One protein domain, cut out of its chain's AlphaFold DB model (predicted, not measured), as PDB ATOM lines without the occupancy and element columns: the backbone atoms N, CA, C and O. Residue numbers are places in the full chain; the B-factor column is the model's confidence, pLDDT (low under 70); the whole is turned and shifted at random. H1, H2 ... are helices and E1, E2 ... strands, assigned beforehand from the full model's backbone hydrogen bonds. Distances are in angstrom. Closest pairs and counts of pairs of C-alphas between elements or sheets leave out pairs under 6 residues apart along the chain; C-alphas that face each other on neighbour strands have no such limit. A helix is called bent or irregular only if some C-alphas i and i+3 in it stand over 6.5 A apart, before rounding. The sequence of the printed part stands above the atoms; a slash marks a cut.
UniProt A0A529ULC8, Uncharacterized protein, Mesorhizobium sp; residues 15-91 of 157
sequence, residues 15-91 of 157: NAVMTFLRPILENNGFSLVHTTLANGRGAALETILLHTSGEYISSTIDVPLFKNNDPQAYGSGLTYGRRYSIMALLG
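What this domain is: This is residues 15 to 91 of the 157 residues of an uncharacterized protein of Mesorhizobium sp (UniProt A0A529ULC8). A twisted three-stranded wall has the long helix H2 slanting over one face, with H1 toward that face but beside the strands. The 77 printed residues include H1 E1 E2 E3 H2, in that order, a mixed class. The sheet E1 - E2 - E3 is a meander, each strand antiparallel to the one before. It is only just compact, close to loose: radius of gyration of the C-alphas 13.4 A, spans 40 by 25 by 19 A.

Where its parts are: Find C-alpha 15 at (-8.679, 9.918, 15.690), where H1, residues 15 to 27, 18.8 A, begins; it is only just irregular, C-alphas 20 and 23 being 7.0 A apart. Then come E1, residues 30 to 38, 26.1 A; E2, residues 43 to 51, 25.6 A; E3, residues 56 to 62, 20.1 A. H2, residues 71 to 90, 28.5 A, ends at (-4.290, 24.396, 10.732).

How they stand to each other: Within hydrogen-bond range are N 33 and O 48, 2.8 A, in hairpin E1 and E2, and N 47 and O 59, 2.8 A, in hairpin E2 and E3. H2 is over E2 and E3; its closest C-alphas to E2 are Ser 85 and Thr 47, 6.3 A. H1, on the same face, is close but not clearly touching H2, Val 17 and Arg 83 having the closest C-alphas, 7.3 A. O i to N i+4 pairs are within range throughout H2, and 7 of 9 in H1.

The domain as a whole: The farthest C-alphas, Ser 53 and Lys 67, are 40.1 A apart. The printed part has no cut and no long link; pLDDT is under 70 at residues 41, 66, 68 and 91.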
ATOM      1  N   ASN A  15      -7.796  10.610  16.620       78.00
ATOM      2  CA  ASN A  15      -8.679   9.918  15.690       78.00
ATOM      3  C   ASN A  15      -9.858  10.798  15.254       78.00
ATOM      4  O   ASN A  15     -10.118  10.891  14.066       78.00
ATOM      5  N   ALA A  16     -10.519  11.489  16.186       74.25
ATOM      6  CA  ALA A  16     -11.620  12.397  15.860       74.25
ATOM      7  C   ALA A  16     -11.165  13.544  14.940       74.25
ATOM      8  O   ALA A  16     -11.816  13.811  13.933       74.25
ATOM      9  N   VAL A  17     -10.012  14.157  15.241       75.88
ATOM     10  CA  VAL A  17      -9.407  15.205  14.398       75.88
ATOM     11  C   VAL A  17      -9.122  14.667  12.993       75.88
ATOM     12  O   VAL A  17      -9.511  15.277  12.002       75.88
ATOM     13  N   MET A  18      -8.507  13.488  12.882       83.00
ATOM     14  CA  MET A  18      -8.180  12.894  11.585       83.00
ATOM     15  C   MET A  18      -9.412  12.428  10.804       83.00
ATOM     16  O   MET A  18      -9.450  12.608   9.592       83.00
ATOM     17  N   THR A  19     -10.415  11.838  11.455       79.50
ATOM     18  CA  THR A  19     -11.680  11.447  10.809       79.50
ATOM     19  C   THR A  19     -12.374  12.653  10.189       79.50
ATOM     20  O   THR A  19     -12.921  12.540   9.098       79.50
ATOM     21  N   PHE A  20     -12.308  13.808  10.853       76.00
ATOM     22  CA  PHE A  20     -12.839  15.057  10.326       76.00
ATOM     23  C   PHE A  20     -12.003  15.611   9.158       76.00
ATOM     24  O   PHE A  20     -12.558  15.988   8.130       76.00
ATOM     25  N   LEU A  21     -10.672  15.641   9.291       78.38
ATOM     26  CA  LEU A  21      -9.795  16.293   8.313       78.38
ATOM     27  C   LEU A  21      -9.555  15.487   7.033       78.38
ATOM     28  O   LEU A  21      -9.425  16.093   5.975       78.38
ATOM     29  N   ARG A  22      -9.487  14.150   7.101       83.62
ATOM     30  CA  ARG A  22      -9.175  13.289   5.940       83.62
ATOM     31  C   ARG A  22      -9.967  13.644   4.674       83.62
ATOM     32  O   ARG A  22      -9.314  13.970   3.687       83.62
ATOM     33  N   PRO A  23     -11.316  13.668   4.682       78.56
ATOM     34  CA  PRO A  23     -12.068  13.968   3.465       78.56
ATOM     35  C   PRO A  23     -11.819  15.394   2.950       78.56
ATOM     36  O   PRO A  23     -11.834  15.619   1.745       78.56
ATOM     37  N   ILE A  24     -11.560  16.363   3.836       75.19
ATOM     38  CA  ILE A  24     -11.261  17.750   3.446       75.19
ATOM     39  C   ILE A  24      -9.908  17.815   2.736       75.19
ATOM     40  O   ILE A  24      -9.799  18.431   1.680       75.19
ATOM     41  N   LEU A  25      -8.885  17.182   3.308       79.50
ATOM     42  CA  LEU A  25      -7.540  17.172   2.743       79.50
ATOM     43  C   LEU A  25      -7.515  16.442   1.395       79.50
ATOM     44  O   LEU A  25      -7.023  16.997   0.416       79.50
ATOM     45  N   GLU A  26      -8.119  15.254   1.324       81.19
ATOM     46  CA  GLU A  26      -8.179  14.436   0.105       81.19
ATOM     47  C   GLU A  26      -8.870  15.176  -1.048       81.19
ATOM     48  O   GLU A  26      -8.315  15.259  -2.143       81.19
ATOM     49  N   ASN A  27     -10.027  15.797  -0.790       77.75
ATOM     50  CA  ASN A  27     -10.777  16.535  -1.812       77.75
ATOM     51  C   ASN A  27     -10.051  17.788  -2.330       77.75
ATOM     52  O   ASN A  27     -10.424  18.309  -3.377       77.75
ATOM     53  N   ASN A  28      -9.036  18.274  -1.611       72.31
ATOM     54  CA  ASN A  28      -8.270  19.471  -1.965       72.31
ATOM     55  C   ASN A  28      -6.807  19.157  -2.328       72.31
ATOM     56  O   ASN A  28      -5.993  20.069  -2.399       72.31
ATOM     57  N   GLY A  29      -6.446  17.884  -2.540       78.75
ATOM     58  CA  GLY A  29      -5.084  17.511  -2.938       78.75
ATOM     59  C   GLY A  29      -4.034  17.695  -1.839       78.75
ATOM     60  O   GLY A  29      -2.858  17.883  -2.138       78.75
ATOM     61  N   PHE A  30      -4.430  17.644  -0.568       83.44
ATOM     62  CA  PHE A  30      -3.524  17.764   0.571       83.44
ATOM     63  C   PHE A  30      -3.294  16.432   1.283       83.44
ATOM     64  O   PHE A  30      -4.173  15.578   1.383       83.44
ATOM     65  N   SER A  31      -2.107  16.291   1.863       86.50
ATOM     66  CA  SER A  31      -1.740  15.192   2.750       86.50
ATOM     67  C   SER A  31      -1.027  15.717   3.994       86.50
ATOM     68  O   SER A  31      -0.309  16.714   3.944       86.50
ATOM     69  N   LEU A  32      -1.240  15.043   5.127       88.81
ATOM     70  CA  LEU A  32      -0.506  15.302   6.364       88.81
ATOM     71  C   LEU A  32       0.570  14.236   6.555       88.81
ATOM     72  O   LEU A  32       0.258  13.052   6.705       88.81
ATOM     73  N   VAL A  33       1.826  14.662   6.624       92.12
ATOM     74  CA  VAL A  33       2.981  13.807   6.910       92.12
ATOM     75  C   VAL A  33       3.523  14.150   8.293       92.12
ATOM     76  O   VAL A  33       3.554  15.310   8.692       92.12
ATOM     77  N   HIS A  34       3.926  13.125   9.044       92.75
ATOM     78  CA  HIS A  34       4.515  13.280  10.370       92.75
ATOM     79  C   HIS A  34       5.855  12.561  10.426       92.75
ATOM     80  O   HIS A  34       5.900  11.346  10.219       92.75
ATOM     81  N   THR A  35       6.917  13.285  10.763       92.88
ATOM     82  CA  THR A  35       8.263  12.730  10.941       92.88
ATOM     83  C   THR A  35       8.762  13.026  12.353       92.88
ATOM     84  O   THR A  35       8.256  13.919  13.034       92.88
ATOM     85  N   THR A  36       9.716  12.236  12.840       91.06
ATOM     86  CA  THR A  36      10.358  12.494  14.133       91.06
ATOM     87  C   THR A  36      11.829  12.787  13.925       91.06
ATOM     88  O   THR A  36      12.528  12.004  13.282       91.06
ATOM     89  N   LEU A  37      12.297  13.882  14.513       86.75
ATOM     90  CA  LEU A  37      13.666  14.370  14.429       86.75
ATOM     91  C   LEU A  37      14.339  14.236  15.797       86.75
ATOM     92  O   LEU A  37      13.696  14.410  16.830       86.75
ATOM     93  N   ALA A  38      15.641  13.963  15.829       84.81
ATOM     94  CA  ALA A  38      16.409  14.069  17.067       84.81
ATOM     95  C   ALA A  38      16.719  15.550  17.345       84.81
ATOM     96  O   ALA A  38      17.244  16.236  16.473       84.81
ATOM     97  N   ASN A  39      16.430  16.044  18.552       78.38
ATOM     98  CA  ASN A  39      16.629  17.458  18.921       78.38
ATOM     99  C   ASN A  39      17.614  17.650  20.095       78.38
ATOM    100  O   ASN A  39      17.637  18.700  20.734       78.38
ATOM    101  N   GLY A  40      18.389  16.617  20.445       73.06
ATOM    102  CA  GLY A  40      19.332  16.634  21.575       73.06
ATOM    103  C   GLY A  40      18.685  16.653  22.970       73.06
ATOM    104  O   GLY A  40      19.381  16.438  23.959       73.06
ATOM    105  N   ARG A  41      17.365  16.864  23.062       69.19
ATOM    106  CA  ARG A  41      16.557  16.832  24.297       69.19
ATOM    107  C   ARG A  41      15.588  15.645  24.345       69.19
ATOM    108  O   ARG A  41      14.879  15.466  25.328       69.19
ATOM    109  N   GLY A  42      15.563  14.841  23.288       78.56
ATOM    110  CA  GLY A  42      14.613  13.762  23.062       78.56
ATOM    111  C   GLY A  42      14.311  13.668  21.569       78.56
ATOM    112  O   GLY A  42      15.234  13.599  20.751       78.56
ATOM    113  N   ALA A  43      13.025  13.701  21.224       83.94
ATOM    114  CA  ALA A  43      12.565  13.806  19.847       83.94
ATOM    115  C   ALA A  43      11.708  15.060  19.653       83.94
ATOM    116  O   ALA A  43      10.950  15.453  20.540       83.94
ATOM    117  N   ALA A  44      11.796  15.636  18.464       87.31
ATOM    118  CA  ALA A  44      10.847  16.597  17.941       87.31
ATOM    119  C   ALA A  44       9.933  15.907  16.921       87.31
ATOM    120  O   ALA A  44      10.331  14.949  16.258       87.31
ATOM    121  N   LEU A  45       8.700  16.382  16.818       90.56
ATOM    122  CA  LEU A  45       7.720  15.979  15.825       90.56
ATOM    123  C   LEU A  45       7.606  17.087  14.787       90.56
ATOM    124  O   LEU A  45       7.218  18.204  15.120       90.56
ATOM    125  N   GLU A  46       7.883  16.749  13.538       91.69
ATOM    126  CA  GLU A  46       7.594  17.601  12.396       91.69
ATOM    127  C   GLU A  46       6.265  17.159  11.773       91.69
ATOM    128  O   GLU A  46       6.063  15.977  11.475       91.69
ATOM    129  N   THR A  47       5.352  18.108  11.587       87.06
ATOM    130  CA  THR A  47       4.109  17.930  10.835       87.06
ATOM    131  C   THR A  47       4.185  18.752   9.564       87.06
ATOM    132  O   THR A  47       4.407  19.958   9.618       87.06
ATOM    133  N   ILE A  48       3.955  18.098   8.431       85.81
ATOM    134  CA  ILE A  48       4.007  18.684   7.097       85.81
ATOM    135  C   ILE A  48       2.616  18.580   6.476       85.81
ATOM    136  O   ILE A  48       2.043  17.490   6.426       85.81
ATOM    137  N   LEU A  49       2.092  19.698   5.982       84.56
ATOM    138  CA  LEU A  49       0.933  19.740   5.097       84.56
ATOM    139  C   LEU A  49       1.448  19.880   3.662       84.56
ATOM    140  O   LEU A  49       1.922  20.947   3.277       84.56
ATOM    141  N   LEU A  50       1.388  18.787   2.905       81.25
ATOM    142  CA  LEU A  50       1.913  18.666   1.544       81.25
ATOM    143  C   LEU A  50       0.767  18.711   0.533       81.25
ATOM    144  O   LEU A  50      -0.197  17.957   0.674       81.25
ATOM    145  N   HIS A  51       0.894  19.550  -0.491       82.19
ATOM    146  CA  HIS A  51      -0.022  19.617  -1.627       82.19
ATOM    147  C   HIS A  51       0.455  18.726  -2.786       82.19
ATOM    148  O   HIS A  51       1.649  18.455  -2.925       82.19
ATOM    149  N   THR A  52      -0.453  18.310  -3.670       73.81
ATOM    150  CA  THR A  52      -0.130  17.547  -4.890       73.81
ATOM    151  C   THR A  52       0.793  18.290  -5.858       73.81
ATOM    152  O   THR A  52       1.451  17.631  -6.663       73.81
ATOM    153  N   SER A  53       0.912  19.623  -5.763       72.81
ATOM    154  CA  SER A  53       1.923  20.402  -6.505       72.81
ATOM    155  C   SER A  53       3.365  20.102  -6.070       72.81
ATOM    156  O   SER A  53       4.300  20.419  -6.800       72.81
ATOM    157  N   GLY A  54       3.559  19.492  -4.895       74.38
ATOM    158  CA  GLY A  54       4.866  19.277  -4.268       74.38
ATOM    159  C   GLY A  54       5.263  20.368  -3.270       74.38
ATOM    160  O   GLY A  54       6.262  20.218  -2.568       74.38
ATOM    161  N   GLU A  55       4.482  21.444  -3.162       71.50
ATOM    162  CA  GLU A  55       4.686  22.487  -2.156       71.50
ATOM    163  C   GLU A  55       4.150  22.072  -0.787       71.50
ATOM    164  O   GLU A  55       3.196  21.296  -0.670       71.50
ATOM    165  N   TYR A  56       4.759  22.608   0.270       78.69
ATOM    166  CA  TYR A  56       4.392  22.259   1.632       78.69
ATOM    167  C   TYR A  56       4.584  23.407   2.620       78.69
ATOM    168  O   TYR A  56       5.437  24.277   2.448       78.69
ATOM    169  N   ILE A  57       3.831  23.337   3.715       77.19
ATOM    170  CA  ILE A  57       4.136  24.043   4.961       77.19
ATOM    171  C   ILE A  57       4.441  23.017   6.046       77.19
ATOM    172  O   ILE A  57       3.919  21.901   6.025       77.19
ATOM    173  N   SER A  58       5.295  23.380   6.995       81.81
ATOM    174  CA  SER A  58       5.659  22.494   8.097       81.81
ATOM    175  C   SER A  58       5.718  23.242   9.417       81.81
ATOM    176  O   SER A  58       5.934  24.453   9.462       81.81
ATOM    177  N   SER A  59       5.509  22.501  10.498       80.62
ATOM    178  CA  SER A  59       5.705  22.965  11.863       80.62
ATOM    179  C   SER A  59       6.405  21.876  12.658       80.62
ATOM    180  O   SER A  59       6.158  20.688  12.446       80.62
ATOM    181  N   THR A  60       7.279  22.283  13.571       86.88
ATOM    182  CA  THR A  60       7.992  21.372  14.464       86.88
ATOM    183  C   THR A  60       7.638  21.697  15.904       86.88
ATOM    184  O   THR A  60       7.696  22.854  16.316       86.88
ATOM    185  N   ILE A  61       7.302  20.667  16.675       84.00
ATOM    186  CA  ILE A  61       7.097  20.761  18.120       84.00
ATOM    187  C   ILE A  61       7.979  19.744  18.838       84.00
ATOM    188  O   ILE A  61       8.289  18.685  18.293       84.00
ATOM    189  N   ASP A  62       8.345  20.015  20.085       86.38
ATOM    190  CA  ASP A  62       8.972  18.995  20.923       86.38
ATOM    191  C   ASP A  62       7.939  17.922  21.296       86.38
ATOM    192  O   ASP A  62       6.788  18.231  21.620       86.38
ATOM    193  N   VAL A  63       8.332  16.642  21.258       84.62
ATOM    194  CA  VAL A  63       7.456  15.563  21.731       84.62
ATOM    195  C   VAL A  63       7.318  15.695  23.251       84.62
ATOM    196  O   VAL A  63       8.331  15.658  23.954       84.62
ATOM    197  N   PRO A  64       6.095  15.814  23.797       72.62
ATOM    198  CA  PRO A  64       5.901  15.944  25.232       72.62
ATOM    199  C   PRO A  64       6.195  14.608  25.916       72.62
ATOM    200  O   PRO A  64       5.405  13.663  25.845       72.62
ATOM    201  N   LEU A  65       7.354  14.522  26.569       74.12
ATOM    202  CA  LEU A  65       7.795  13.350  27.320       74.12
ATOM    203  C   LEU A  65       7.699  13.625  28.819       74.12
ATOM    204  O   LEU A  65       8.360  14.514  29.344       74.12
ATOM    205  N   PHE A  66       6.903  12.819  29.522       65.81
ATOM    206  CA  PHE A  66       6.793  12.875  30.986       65.81
ATOM    207  C   PHE A  66       7.871  12.045  31.693       65.81
ATOM    208  O   PHE A  66       8.165  12.273  32.864       65.81
ATOM    209  N   LYS A  67       8.459  11.065  30.995       70.69
ATOM    210  CA  LYS A  67       9.496  10.178  31.527       70.69
ATOM    211  C   LYS A  67      10.498   9.819  30.434       70.69
ATOM    212  O   LYS A  67      10.119   9.351  29.363       70.69
ATOM    213  N   ASN A  68      11.778  10.031  30.725       68.00
ATOM    214  CA  ASN A  68      12.864   9.737  29.795       68.00
ATOM    215  C   ASN A  68      13.067   8.219  29.649       68.00
ATOM    216  O   ASN A  68      12.992   7.485  30.633       68.00
ATOM    217  N   ASN A  69      13.377   7.775  28.426       70.31
ATOM    218  CA  ASN A  69      13.730   6.390  28.081       70.31
ATOM    219  C   ASN A  69      12.631   5.330  28.330       70.31
ATOM    220  O   ASN A  69      12.929   4.162  28.568       70.31
ATOM    221  N   ASP A  70      11.361   5.735  28.268       82.50
ATOM    222  CA  ASP A  70      10.198   4.847  28.364       82.50
ATOM    223  C   ASP A  70       9.478   4.779  26.998       82.50
ATOM    224  O   ASP A  70       8.876   5.773  26.571       82.50
ATOM    225  N   PRO A  71       9.528   3.635  26.286       83.75
ATOM    226  CA  PRO A  71       8.907   3.492  24.967       83.75
ATOM    227  C   PRO A  71       7.390   3.730  24.957       83.75
ATOM    228  O   PRO A  71       6.847   4.248  23.980       83.75
ATOM    229  N   GLN A  72       6.691   3.379  26.040       83.69
ATOM    230  CA  GLN A  72       5.243   3.558  26.140       83.69
ATOM    231  C   GLN A  72       4.893   5.030  26.376       83.69
ATOM    232  O   GLN A  72       3.959   5.561  25.759       83.69
ATOM    233  N   ALA A  73       5.667   5.704  27.230       82.62
ATOM    234  CA  ALA A  73       5.537   7.143  27.429       82.62
ATOM    235  C   ALA A  73       5.825   7.904  26.127       82.62
ATOM    236  O   ALA A  73       5.082   8.822  25.781       82.62
ATOM    237  N   TYR A  74       6.830   7.469  25.360       85.75
ATOM    238  CA  TYR A  74       7.150   8.037  24.051       85.75
ATOM    239  C   TYR A  74       5.992   7.905  23.056       85.75
ATOM    240  O   TYR A  74       5.575   8.898  22.463       85.75
ATOM    241  N   GLY A  75       5.418   6.706  22.904       85.81
ATOM    242  CA  GLY A  75       4.278   6.492  22.003       85.81
ATOM    243  C   GLY A  75       3.046   7.328  22.376       85.81
ATOM    244  O   GLY A  75       2.353   7.864  21.503       85.81
ATOM    245  N   SER A  76       2.805   7.498  23.677       83.75
ATOM    246  CA  SER A  76       1.717   8.334  24.195       83.75
ATOM    247  C   SER A  76       1.971   9.821  23.926       83.75
ATOM    248  O   SER A  76       1.091  10.510  23.407       83.75
ATOM    249  N   GLY A  77       3.190  10.297  24.198       84.88
ATOM    250  CA  GLY A  77       3.624  11.664  23.913       84.88
ATOM    251  C   GLY A  77       3.563  11.997  22.425       84.88
ATOM    252  O   GLY A  77       3.056  13.050  22.054       84.88
ATOM    253  N   LEU A  78       3.975  11.073  21.554       88.38
ATOM    254  CA  LEU A  78       3.905  11.245  20.102       88.38
ATOM    255  C   LEU A  78       2.455  11.342  19.605       88.38
ATOM    256  O   LEU A  78       2.140  12.170  18.752       88.38
ATOM    257  N   THR A  79       1.554  10.523  20.154       85.69
ATOM    258  CA  THR A  79       0.119  10.578  19.827       85.69
ATOM    259  C   THR A  79      -0.501  11.905  20.258       85.69
ATOM    260  O   THR A  79      -1.285  12.493  19.512       85.69
ATOM    261  N   TYR A  80      -0.129  12.397  21.442       83.75
ATOM    262  CA  TYR A  80      -0.551  13.704  21.935       83.75
ATOM    263  C   TYR A  80       0.016  14.829  21.059       83.75
ATOM    264  O   TYR A  80      -0.749  15.647  20.557       83.75
ATOM    265  N   GLY A  81       1.323  14.817  20.786       85.25
ATOM    266  CA  GLY A  81       2.004  15.799  19.944       85.25
ATOM    267  C   GLY A  81       1.366  15.930  18.563       85.25
ATOM    268  O   GLY A  81       1.030  17.039  18.167       85.25
ATOM    269  N   ARG A  82       1.080  14.811  17.882       89.00
ATOM    270  CA  ARG A  82       0.405  14.804  16.566       89.00
ATOM    271  C   ARG A  82      -0.929  15.536  16.575       89.00
ATOM    272  O   ARG A  82      -1.268  16.202  15.607       89.00
ATOM    273  N   ARG A  83      -1.703  15.421  17.655       85.50
ATOM    274  CA  ARG A  83      -2.981  16.133  17.759       85.50
ATOM    275  C   ARG A  83      -2.754  17.642  17.757       85.50
ATOM    276  O   ARG A  83      -3.365  18.341  16.956       85.50
ATOM    277  N   TYR A  84      -1.884  18.127  18.636       80.19
ATOM    278  CA  TYR A  84      -1.667  19.564  18.791       80.19
ATOM    279  C   TYR A  84      -0.871  20.169  17.644       80.19
ATOM    280  O   TYR A  84      -1.140  21.305  17.282       80.19
ATOM    281  N   SER A  85       0.052  19.428  17.029       83.19
ATOM    282  CA  SER A  85       0.791  19.918  15.868       83.19
ATOM    283  C   SER A  85      -0.126  20.123  14.663       83.19
ATOM    284  O   SER A  85      -0.033  21.157  14.012       83.19
ATOM    285  N   ILE A  86      -1.066  19.204  14.409       82.62
ATOM    286  CA  ILE A  86      -2.100  19.374  13.375       82.62
ATOM    287  C   ILE A  86      -2.991  20.566  13.708       82.62
ATOM    288  O   ILE A  86      -3.265  21.392  12.841       82.62
ATOM    289  N   MET A  87      -3.446  20.650  14.960       77.25
ATOM    290  CA  MET A  87      -4.329  21.729  15.378       77.25
ATOM    291  C   MET A  87      -3.658  23.095  15.228       77.25
ATOM    292  O   MET A  87      -4.232  23.982  14.611       77.25
ATOM    293  N   ALA A  88      -2.415  23.234  15.687       74.62
ATOM    294  CA  ALA A  88      -1.638  24.459  15.547       74.62
ATOM    295  C   ALA A  88      -1.343  24.800  14.077       74.62
ATOM    296  O   ALA A  88      -1.520  25.945  13.677       74.62
ATOM    297  N   LEU A  89      -0.938  23.814  13.261       74.38
ATOM    298  CA  LEU A  89      -0.625  24.023  11.841       74.38
ATOM    299  C   LEU A  89      -1.841  24.512  11.040       74.38
ATOM    300  O   LEU A  89      -1.684  25.273  10.092       74.38
ATOM    301  N   LEU A  90      -3.041  24.069  11.419       72.31
ATOM    302  CA  LEU A  90      -4.290  24.396  10.732       72.31
ATOM    303  C   LEU A  90      -5.101  25.504  11.422       72.31
ATOM    304  O   LEU A  90      -6.176  25.840  10.939       72.31
ATOM    305  N   GLY A  91      -4.633  26.061  12.543       69.12
ATOM    306  CA  GLY A  91      -5.384  27.071  13.302       69.12
ATOM    307  C   GLY A  91      -6.667  26.540  13.960       69.12
ATOM    308  O   GLY A  91      -7.632  27.277  14.140       69.12
TER     309      GLY A  91